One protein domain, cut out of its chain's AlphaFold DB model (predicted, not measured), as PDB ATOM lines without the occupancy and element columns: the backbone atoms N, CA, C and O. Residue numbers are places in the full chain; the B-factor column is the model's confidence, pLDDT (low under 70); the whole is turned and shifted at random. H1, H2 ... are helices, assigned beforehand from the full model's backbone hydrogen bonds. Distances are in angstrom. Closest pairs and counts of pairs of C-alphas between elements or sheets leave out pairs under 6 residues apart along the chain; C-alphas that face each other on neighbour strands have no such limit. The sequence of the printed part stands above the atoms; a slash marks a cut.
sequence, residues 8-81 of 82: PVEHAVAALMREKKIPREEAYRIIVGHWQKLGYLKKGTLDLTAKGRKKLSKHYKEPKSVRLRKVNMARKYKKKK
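This is residues 8 to 81 of the 82 residues of an uncharacterized protein of Candidatus Cloacimonetes bacterium (UniProt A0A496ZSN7). Helices H1 and H2 form a V with its point at residues 21 to 23, and the short helix H3 sits by the open end of the V, reached by a long loop of residues 38 to 49. From this small body residues 63 to 81, most of them the long helix H4, stick out as a free arm that makes much of the length. The printed part has 74 residues with four named helices, in the order H1, H2, H3, H4, and no named strand; its class is all helix. The whole is loose, with a radius of gyration of the C-alphas of 16.3 A, and the C-alphas span 54 by 24 by 14 A.

H1 runs from residue 8 to 20, beginning at C-alpha 8 at (0.846, 6.827, 15.723), and measures 18.2 A from first to last C-alpha. H2 is residues 24 to 37, 19.8 A long, and its last C-alpha is at (13.027, -2.726, 11.271). H3 is residues 50 to 56, 9.9 A long. H4, the longest helix with 16 residues, is residues 64 to 79 and 22.4 A long, ending at C-alpha 79 at (-25.286, 3.761, -6.716).

H1 and H2 touch, with 12 pairs of C-alphas within 8 A; the closest C-alphas are those of Val 13 and Ala 27, 5.3 A apart. Their lines stand at a steep tilt of 59 degrees, and they run opposite ways. H1 and H3 are close but not clearly touching: their closest C-alphas, those of Pro 8 and Leu 56, are 7.0 A apart. They run the same way at a steep tilt of 46 degrees. H2 and H3 are apart, but only just, with their closest C-alphas 8.1 A from each other. H4 touches no helix and is apart from H1, H2 and H3. In H1, H2, H3 and H4 every O i to N i+4 pair is within hydrogen-bond range.

The two C-alphas farthest apart are those of Lys 21 and Lys 81, 55.2 A. Residues 63 to 81, of which 64 to 79 belong to H4, stand free; the body without them has 55 residues, spans 31 by 25 by 13 A and has a radius of gyration of 11.1 A. The link from H1 to H2 is tight, with 3 residues; the link from H3 to H4 is short, with 7; the link from H2 to H3 is long, with 12. The printed part has no cut. The mean pLDDT of the printed part is 80.2, and it is under 70 at residues 58 to 68, 70 to 71 and 78 to 81 of this predicted model.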
ATOM      1  N   PRO A   8       0.559   8.163  15.205       82.81
ATOM      2  CA  PRO A   8       0.846   6.827  15.723       82.81
ATOM      3  C   PRO A   8       2.230   6.699  16.369       82.81
ATOM      4  O   PRO A   8       2.384   5.965  17.342       82.81
ATOM      5  N   VAL A   9       3.235   7.392  15.826       84.06
ATOM      6  CA  VAL A   9       4.598   7.396  16.373       84.06
ATOM      7  C   VAL A   9       4.613   8.162  17.692       84.06
ATOM      8  O   VAL A   9       5.165   7.661  18.666       84.06
ATOM      9  N   GLU A  10       3.968   9.328  17.758       84.44
ATOM     10  CA  GLU A  10       3.921  10.140  18.983       84.44
ATOM     11  C   GLU A  10       3.243   9.398  20.138       84.44
ATOM     12  O   GLU A  10       3.748   9.388  21.260       84.44
ATOM     13  N   HIS A  11       2.136   8.713  19.854       84.94
ATOM     14  CA  HIS A  11       1.423   7.918  20.850       84.94
ATOM     15  C   HIS A  11       2.252   6.722  21.326       84.94
ATOM     16  O   HIS A  11       2.297   6.444  22.524       84.94
ATOM     17  N   ALA A  12       2.931   6.028  20.407       84.88
ATOM     18  CA  ALA A  12       3.800   4.911  20.760       84.88
ATOM     19  C   ALA A  12       4.981   5.360  21.633       84.88
ATOM     20  O   ALA A  12       5.340   4.667  22.584       84.88
ATOM     21  N   VAL A  13       5.547   6.538  21.358       86.88
ATOM     22  CA  VAL A  13       6.582   7.143  22.204       86.88
ATOM     23  C   VAL A  13       6.020   7.482  23.581       86.88
ATOM     24  O   VAL A  13       6.625   7.104  24.579       86.88
ATOM     25  N   ALA A  14       4.865   8.144  23.661       83.50
ATOM     26  CA  ALA A  14       4.254   8.509  24.939       83.50
ATOM     27  C   ALA A  14       3.930   7.276  25.804       83.50
ATOM     28  O   ALA A  14       4.152   7.293  27.015       83.50
ATOM     29  N   ALA A  15       3.455   6.190  25.185       84.56
ATOM     30  CA  ALA A  15       3.227   4.918  25.865       84.56
ATOM     31  C   ALA A  15       4.536   4.337  26.424       84.56
ATOM     32  O   ALA A  15       4.605   4.012  27.608       84.56
ATOM     33  N   LEU A  16       5.592   4.296  25.606       87.06
ATOM     34  CA  LEU A  16       6.894   3.765  26.012       87.06
ATOM     35  C   LEU A  16       7.551   4.607  27.117       87.06
ATOM     36  O   LEU A  16       8.139   4.052  28.044       87.06
ATOM     37  N   MET A  17       7.420   5.935  27.053       90.19
ATOM     38  CA  MET A  17       7.881   6.841  28.110       90.19
ATOM     39  C   MET A  17       7.188   6.542  29.440       90.19
ATOM     40  O   MET A  17       7.850   6.485  30.471       90.19
ATOM     41  N   ARG A  18       5.866   6.328  29.432       87.94
ATOM     42  CA  ARG A  18       5.110   6.002  30.651       87.94
ATOM     43  C   ARG A  18       5.490   4.646  31.233       87.94
ATOM     44  O   ARG A  18       5.580   4.520  32.448       87.94
ATOM     45  N   GLU A  19       5.687   3.652  30.376       89.25
ATOM     46  CA  GLU A  19       5.986   2.279  30.785       89.25
ATOM     47  C   GLU A  19       7.411   2.143  31.329       89.25
ATOM     48  O   GLU A  19       7.621   1.549  32.383       89.25
ATOM     49  N   LYS A  20       8.391   2.731  30.633       88.44
ATOM     50  CA  LYS A  20       9.815   2.563  30.956       88.44
ATOM     51  C   LYS A  20      10.439   3.735  31.706       88.44
ATOM     52  O   LYS A  20      11.602   3.644  32.077       88.44
ATOM     53  N   LYS A  21       9.693   4.826  31.924       92.25
ATOM     54  CA  LYS A  21      10.170   6.071  32.563       92.25
ATOM     55  C   LYS A  21      11.460   6.621  31.934       92.25
ATOM     56  O   LYS A  21      12.315   7.163  32.625       92.25
ATOM     57  N   ILE A  22      11.586   6.484  30.617       91.19
ATOM     58  CA  ILE A  22      12.741   6.957  29.845       91.19
ATOM     59  C   ILE A  22      12.481   8.338  29.230       91.19
ATOM     60  O   ILE A  22      11.322   8.693  28.971       91.19
ATOM     61  N   PRO A  23      13.538   9.122  28.954       93.06
ATOM     62  CA  PRO A  23      13.410  10.402  28.276       93.06
ATOM     63  C   PRO A  23      12.810  10.258  26.872       93.06
ATOM     64  O   PRO A  23      12.953   9.243  26.183       93.06
ATOM     65  N   ARG A  24      12.142  11.327  26.425       87.81
ATOM     66  CA  ARG A  24      11.416  11.375  25.147       87.81
ATOM     67  C   ARG A  24      12.297  10.992  23.961       87.81
ATOM     68  O   ARG A  24      11.863  10.223  23.112       87.81
ATOM     69  N   GLU A  25      13.517  11.513  23.901       91.12
ATOM     70  CA  GLU A  25      14.446  11.264  22.791       91.12
ATOM     71  C   GLU A  25      14.827   9.786  22.662       91.12
ATOM     72  O   GLU A  25      14.875   9.239  21.557       91.12
ATOM     73  N   GLU A  26      15.030   9.119  23.795       91.56
ATOM     74  CA  GLU A  26      15.355   7.698  23.849       91.56
ATOM     75  C   GLU A  26      14.159   6.848  23.413       91.56
ATOM     76  O   GLU A  26      14.288   5.988  22.537       91.56
ATOM     77  N   ALA A  27      12.965   7.165  23.917       90.06
ATOM     78  CA  ALA A  27      11.735   6.516  23.479       90.06
ATOM     79  C   ALA A  27      11.492   6.699  21.967       90.06
ATOM     80  O   ALA A  27      11.124   5.743  21.278       90.06
ATOM     81  N   TYR A  28      11.764   7.892  21.426       90.38
ATOM     82  CA  TYR A  28      11.710   8.158  19.985       90.38
ATOM     83  C   TYR A  28      12.668   7.266  19.201       90.38
ATOM     84  O   TYR A  28      12.247   6.630  18.231       90.38
ATOM     85  N   ARG A  29      13.935   7.176  19.616       91.44
ATOM     86  CA  ARG A  29      14.933   6.321  18.954       91.44
ATOM     87  C   ARG A  29      14.514   4.853  18.953       91.44
ATOM     88  O   ARG A  29      14.598   4.204  17.909       91.44
ATOM     89  N   ILE A  30      14.007   4.353  20.079       92.00
ATOM     90  CA  ILE A  30      13.552   2.964  20.211       92.00
ATOM     91  C   ILE A  30      12.367   2.688  19.277       92.00
ATOM     92  O   ILE A  30      12.414   1.738  18.491       92.00
ATOM     93  N   ILE A  31      11.322   3.521  19.317       90.94
ATOM     94  CA  ILE A  31      10.118   3.329  18.496       90.94
ATOM     95  C   ILE A  31      10.438   3.455  17.008       90.94
ATOM     96  O   ILE A  31      10.058   2.579  16.227       90.94
ATOM     97  N   VAL A  32      11.161   4.503  16.606       90.31
ATOM     98  CA  VAL A  32      11.522   4.724  15.198       90.31
ATOM     99  C   VAL A  32      12.395   3.581  14.688       90.31
ATOM    100  O   VAL A  32      12.091   3.020  13.634       90.31
ATOM    101  N   GLY A  33      13.418   3.174  15.446       91.25
ATOM    102  CA  GLY A  33      14.288   2.058  15.076       91.25
ATOM    103  C   GLY A  33      13.523   0.740  14.942       91.25
ATOM    104  O   GLY A  33      13.675   0.025  13.949       91.25
ATOM    105  N   HIS A  34      12.634   0.439  15.890       91.06
ATOM    106  CA  HIS A  34      11.795  -0.758  15.839       91.06
ATOM    107  C   HIS A  34      10.844  -0.727  14.628       91.06
ATOM    108  O   HIS A  34      10.758  -1.689  13.863       91.06
ATOM    109  N   TRP A  35      10.162   0.390  14.382       90.75
ATOM    110  CA  TRP A  35       9.199   0.501  13.284       90.75
ATOM    111  C   TRP A  35       9.856   0.529  11.904       90.75
ATOM    112  O   TRP A  35       9.264   0.036  10.939       90.75
ATOM    113  N   GLN A  36      11.077   1.048  11.795       89.75
ATOM    114  CA  GLN A  36      11.889   0.918  10.586       89.75
ATOM    115  C   GLN A  36      12.285  -0.544  10.344       89.75
ATOM    116  O   GLN A  36      12.093  -1.028   9.227       89.75
ATOM    117  N   LYS A  37      12.728  -1.281  11.376       90.00
ATOM    118  CA  LYS A  37      13.027  -2.726  11.271       90.00
ATOM    119  C   LYS A  37      11.809  -3.548  10.828       90.00
ATOM    120  O   LYS A  37      11.939  -4.441  10.001       90.00
ATOM    121  N   LEU A  38      10.610  -3.210  11.308       89.12
ATOM    122  CA  LEU A  38       9.362  -3.889  10.916       89.12
ATOM    123  C   LEU A  38       8.842  -3.499   9.517       89.12
ATOM    124  O   LEU A  38       7.897  -4.118   8.997       89.12
ATOM    125  N   GLY A  39       9.432  -2.470   8.902       89.44
ATOM    126  CA  GLY A  39       9.005  -1.911   7.620       89.44
ATOM    127  C   GLY A  39       7.717  -1.087   7.709       89.44
ATOM    128  O   GLY A  39       6.974  -0.997   6.729       89.44
ATOM    129  N   TYR A  40       7.402  -0.522   8.877       90.00
ATOM    130  CA  TYR A  40       6.255   0.376   9.072       90.00
ATOM    131  C   TYR A  40       6.584   1.829   8.741       90.00
ATOM    132  O   TYR A  40       5.687   2.561   8.323       90.00
ATOM    133  N   LEU A  41       7.851   2.222   8.868       89.88
ATOM    134  CA  LEU A  41       8.372   3.526   8.463       89.88
ATOM    135  C   LEU A  41       9.292   3.381   7.247       89.88
ATOM    136  O   LEU A  41       9.989   2.374   7.101       89.88
ATOM    137  N   LYS A  42       9.296   4.381   6.367       85.38
ATOM    138  CA  LYS A  42      10.277   4.472   5.278       85.38
ATOM    139  C   LYS A  42      11.657   4.814   5.859       85.38
ATOM    140  O   LYS A  42      11.765   5.687   6.720       85.38
ATOM    141  N   LYS A  43      12.719   4.166   5.363       81.75
ATOM    142  CA  LYS A  43      14.104   4.420   5.806       81.75
ATOM    143  C   LYS A  43      14.456   5.908   5.677       81.75
ATOM    144  O   LYS A  43      14.120   6.532   4.677       81.75
ATOM    145  N   GLY A  44      15.098   6.468   6.703       80.69
ATOM    146  CA  GLY A  44      15.518   7.878   6.724       80.69
ATOM    147  C   GLY A  44      14.378   8.897   6.853       80.69
ATOM    148  O   GLY A  44      14.619  10.098   6.779       80.69
ATOM    149  N   THR A  45      13.135   8.450   7.054       81.88
ATOM    150  CA  THR A  45      11.985   9.342   7.247       81.88
ATOM    151  C   THR A  45      11.083   8.842   8.375       81.88
ATOM    152  O   THR A  45      11.173   7.691   8.806       81.88
ATOM    153  N   LEU A  46      10.184   9.712   8.831       82.69
ATOM    154  CA  LEU A  46       9.106   9.353   9.751       82.69
ATOM    155  C   LEU A  46       7.810   9.013   9.004       82.69
ATOM    156  O   LEU A  46       6.768   8.859   9.623       82.69
ATOM    157  N   ASP A  47       7.851   8.861   7.680       83.94
ATOM    158  CA  ASP A  47       6.658   8.565   6.898       83.94
ATOM    159  C   ASP A  47       6.258   7.095   7.020       83.94
ATOM    160  O   ASP A  47       7.061   6.180   6.809       83.94
ATOM    161  N   LEU A  48       4.968   6.857   7.262       84.69
ATOM    162  CA  LEU A  48       4.416   5.508   7.292       84.69
ATOM    163  C   LEU A  48       4.386   4.867   5.894       84.69
ATOM    164  O   LEU A  48       3.881   5.430   4.911       84.69
ATOM    165  N   THR A  49       4.840   3.617   5.810       88.06
ATOM    166  CA  THR A  49       4.682   2.768   4.622       88.06
ATOM    167  C   THR A  49       3.220   2.340   4.448       88.06
ATOM    168  O   THR A  49       2.375   2.561   5.320       88.06
ATOM    169  N   ALA A  50       2.882   1.709   3.321       85.19
ATOM    170  CA  ALA A  50       1.558   1.107   3.139       85.19
ATOM    171  C   ALA A  50       1.278   0.019   4.198       85.19
ATOM    172  O   ALA A  50       0.179  -0.045   4.751       85.19
ATOM    173  N   LYS A  51       2.301  -0.779   4.542       87.12
ATOM    174  CA  LYS A  51       2.251  -1.803   5.596       87.12
ATOM    175  C   LYS A  51       2.014  -1.176   6.972       87.12
ATOM    176  O   LYS A  51       1.110  -1.612   7.685       87.12
ATOM    177  N   GLY A  52       2.772  -0.127   7.306       85.44
ATOM    178  CA  GLY A  52       2.616   0.633   8.548       85.44
ATOM    179  C   GLY A  52       1.223   1.241   8.666       85.44
ATOM    180  O   GLY A  52       0.535   1.000   9.651       85.44
ATOM    181  N   ARG A  53       0.743   1.920   7.616       84.25
ATOM    182  CA  ARG A  53      -0.621   2.475   7.569       84.25
ATOM    183  C   ARG A  53      -1.689   1.408   7.780       84.25
ATOM    184  O   ARG A  53      -2.553   1.590   8.629       84.25
ATOM    185  N   LYS A  54      -1.620   0.281   7.065       83.12
ATOM    186  CA  LYS A  54      -2.603  -0.809   7.198       83.12
ATOM    187  C   LYS A  54      -2.625  -1.378   8.618       83.12
ATOM    188  O   LYS A  54      -3.703  -1.577   9.171       83.12
ATOM    189  N   LYS A  55      -1.459  -1.620   9.221       81.94
ATOM    190  CA  LYS A  55      -1.366  -2.230  10.554       81.94
ATOM    191  C   LYS A  55      -1.754  -1.252  11.669       81.94
ATOM    192  O   LYS A  55      -2.510  -1.622  12.558       81.94
ATOM    193  N   LEU A  56      -1.313   0.001  11.573       79.25
ATOM    194  CA  LEU A  56      -1.583   1.040  12.570       79.25
ATOM    195  C   LEU A  56      -3.001   1.614  12.455       79.25
ATOM    196  O   LEU A  56      -3.557   2.009  13.469       79.25
ATOM    197  N   SER A  57      -3.642   1.570  11.280       70.62
ATOM    198  CA  SER A  57      -5.045   2.001  11.118       70.62
ATOM    199  C   SER A  57      -6.049   1.234  11.987       70.62
ATOM    200  O   SER A  57      -7.148   1.725  12.223       70.62
ATOM    201  N   LYS A  58      -5.682   0.038  12.476       66.50
ATOM    202  CA  LYS A  58      -6.498  -0.740  13.420       66.50
ATOM    203  C   LYS A  58      -6.450  -0.189  14.849       66.50
ATOM    204  O   LYS A  58      -7.407  -0.364  15.588       66.50
ATOM    205  N   HIS A  59      -5.341   0.448  15.224       63.12
ATOM    206  CA  HIS A  59      -5.075   0.927  16.586       63.12
ATOM    207  C   HIS A  59      -5.169   2.453  16.709       63.12
ATOM    208  O   HIS A  59      -5.373   2.974  17.800       63.12
ATOM    209  N   TYR A  60      -5.064   3.172  15.594       60.03
ATOM    210  CA  TYR A  60      -5.129   4.625  15.521       60.03
ATOM    211  C   TYR A  60      -6.237   4.998  14.542       60.03
ATOM    212  O   TYR A  60      -6.238   4.508  13.410       60.03
ATOM    213  N   LYS A  61      -7.204   5.819  14.992       56.81
ATOM    214  CA  LYS A  61      -8.374   6.222  14.192       56.81
ATOM    215  C   LYS A  61      -7.906   6.659  12.809       56.81
ATOM    216  O   LYS A  61      -7.136   7.604  12.666       56.81
ATOM    217  N   GLU A  62      -8.377   5.939  11.796       55.53
ATOM    218  CA  GLU A  62      -8.084   6.229  10.401       55.53
ATOM    219  C   GLU A  62      -8.354   7.725  10.131       55.53
ATOM    220  O   GLU A  62      -9.432   8.210  10.505       55.53
ATOM    221  N   PRO A  63      -7.409   8.476   9.525       59.00
ATOM    222  CA  PRO A  63      -7.580   9.908   9.309       59.00
ATOM    223  C   PRO A  63      -8.933  10.185   8.655       59.00
ATOM    224  O   PRO A  63      -9.315   9.493   7.703       59.00
ATOM    225  N   LYS A  64      -9.673  11.187   9.154       56.75
ATOM    226  CA  LYS A  64     -11.059  11.474   8.727       56.75
ATOM    227  C   LYS A  64     -11.197  11.507   7.198       56.75
ATOM    228  O   LYS A  64     -12.182  10.992   6.675       56.75
ATOM    229  N   SER A  65     -10.196  12.033   6.492       58.03
ATOM    230  CA  SER A  65     -10.119  12.091   5.026       58.03
ATOM    231  C   SER A  65     -10.094  10.714   4.347       58.03
ATOM    232  O   SER A  65     -10.819  10.490   3.379       58.03
ATOM    233  N   VAL A  66      -9.311   9.768   4.865       61.12
ATOM    234  CA  VAL A  66      -9.207   8.397   4.336       61.12
ATOM    235  C   VAL A  66     -10.509   7.635   4.580       61.12
ATOM    236  O   VAL A  66     -11.031   6.997   3.662       61.12
ATOM    237  N   ARG A  67     -11.084   7.782   5.780       64.75
ATOM    238  CA  ARG A  67     -12.389   7.205   6.126       64.75
ATOM    239  C   ARG A  67     -13.498   7.732   5.211       64.75
ATOM    240  O   ARG A  67     -14.245   6.945   4.636       64.75
ATOM    241  N   LEU A  68     -13.570   9.052   5.014       66.44
ATOM    242  CA  LEU A  68     -14.546   9.682   4.115       66.44
ATOM    243  C   LEU A  68     -14.378   9.213   2.665       66.44
ATOM    244  O   LEU A  68     -15.370   8.925   1.997       66.44
ATOM    245  N   ARG A  69     -13.139   9.057   2.183       71.19
ATOM    246  CA  ARG A  69     -12.865   8.564   0.825       71.19
ATOM    247  C   ARG A  69     -13.360   7.128   0.619       71.19
ATOM    248  O   ARG A  69     -13.959   6.841  -0.417       71.19
ATOM    249  N   LYS A  70     -13.168   6.245   1.605       68.50
ATOM    250  CA  LYS A  70     -13.703   4.872   1.577       68.50
ATOM    251  C   LYS A  70     -15.233   4.848   1.575       68.50
ATOM    252  O   LYS A  70     -15.819   4.155   0.746       68.50
ATOM    253  N   VAL A  71     -15.872   5.640   2.439       69.06
ATOM    254  CA  VAL A  71     -17.342   5.757   2.498       69.06
ATOM    255  C   VAL A  71     -17.911   6.266   1.169       69.06
ATOM    256  O   VAL A  71     -18.871   5.697   0.652       69.06
ATOM    257  N   ASN A  72     -17.294   7.289   0.576       78.75
ATOM    258  CA  ASN A  72     -17.737   7.848  -0.702       78.75
ATOM    259  C   ASN A  72     -17.559   6.863  -1.863       78.75
ATOM    260  O   ASN A  72     -18.448   6.762  -2.708       78.75
ATOM    261  N   MET A  73     -16.464   6.092  -1.892       76.50
ATOM    262  CA  MET A  73     -16.316   5.010  -2.871       76.50
ATOM    263  C   MET A  73     -17.403   3.949  -2.702       76.50
ATOM    264  O   MET A  73     -18.074   3.627  -3.678       76.50
ATOM    265  N   ALA A  74     -17.629   3.449  -1.484       74.06
ATOM    266  CA  ALA A  74     -18.669   2.454  -1.220       74.06
ATOM    267  C   ALA A  74     -20.067   2.938  -1.656       74.06
ATOM    268  O   ALA A  74     -20.803   2.192  -2.303       74.06
ATOM    269  N   ARG A  75     -20.405   4.210  -1.394       77.50
ATOM    270  CA  ARG A  75     -21.645   4.832  -1.895       77.50
ATOM    271  C   ARG A  75     -21.695   4.886  -3.424       77.50
ATOM    272  O   ARG A  75     -22.722   4.535  -3.997       77.50
ATOM    273  N   LYS A  76     -20.600   5.283  -4.087       77.38
ATOM    274  CA  LYS A  76     -20.513   5.340  -5.558       77.38
ATOM    275  C   LYS A  76     -20.734   3.964  -6.193       77.38
ATOM    276  O   LYS A  76     -21.482   3.872  -7.156       77.38
ATOM    277  N   TYR A  77     -20.132   2.908  -5.641       70.75
ATOM    278  CA  TYR A  77     -20.332   1.536  -6.122       70.75
ATOM    279  C   TYR A  77     -21.769   1.052  -5.920       70.75
ATOM    280  O   TYR A  77     -22.337   0.470  -6.838       70.75
ATOM    281  N   LYS A  78     -22.385   1.339  -4.764       68.69
ATOM    282  CA  LYS A  78     -23.785   0.972  -4.499       68.69
ATOM    283  C   LYS A  78     -24.755   1.686  -5.450       68.69
ATOM    284  O   LYS A  78     -25.684   1.061  -5.937       68.69
ATOM    285  N   LYS A  79     -24.492   2.960  -5.766       64.75
ATOM    286  CA  LYS A  79     -25.286   3.761  -6.716       64.75
ATOM    287  C   LYS A  79     -25.120   3.320  -8.177       64.75
ATOM    288  O   LYS A  79     -25.991   3.596  -8.976       64.75
ATOM    289  N   LYS A  80     -24.004   2.666  -8.524       61.59
ATOM    290  CA  LYS A  80     -23.731   2.127  -9.869       61.59
ATOM    291  C   LYS A  80     -24.349   0.746 -10.120       61.59
ATOM    292  O   LYS A  80     -24.274   0.260 -11.239       61.59
ATOM    293  N   LYS A  81     -24.815   0.079  -9.059       56.25
ATOM    294  CA  LYS A  81     -25.363  -1.286  -9.083       56.25
ATOM    295  C   LYS A  81     -26.904  -1.299  -9.050       56.25
ATOM    296  O   LYS A  81     -27.484  -2.378  -9.069       56.25
TER     297      LYS A  81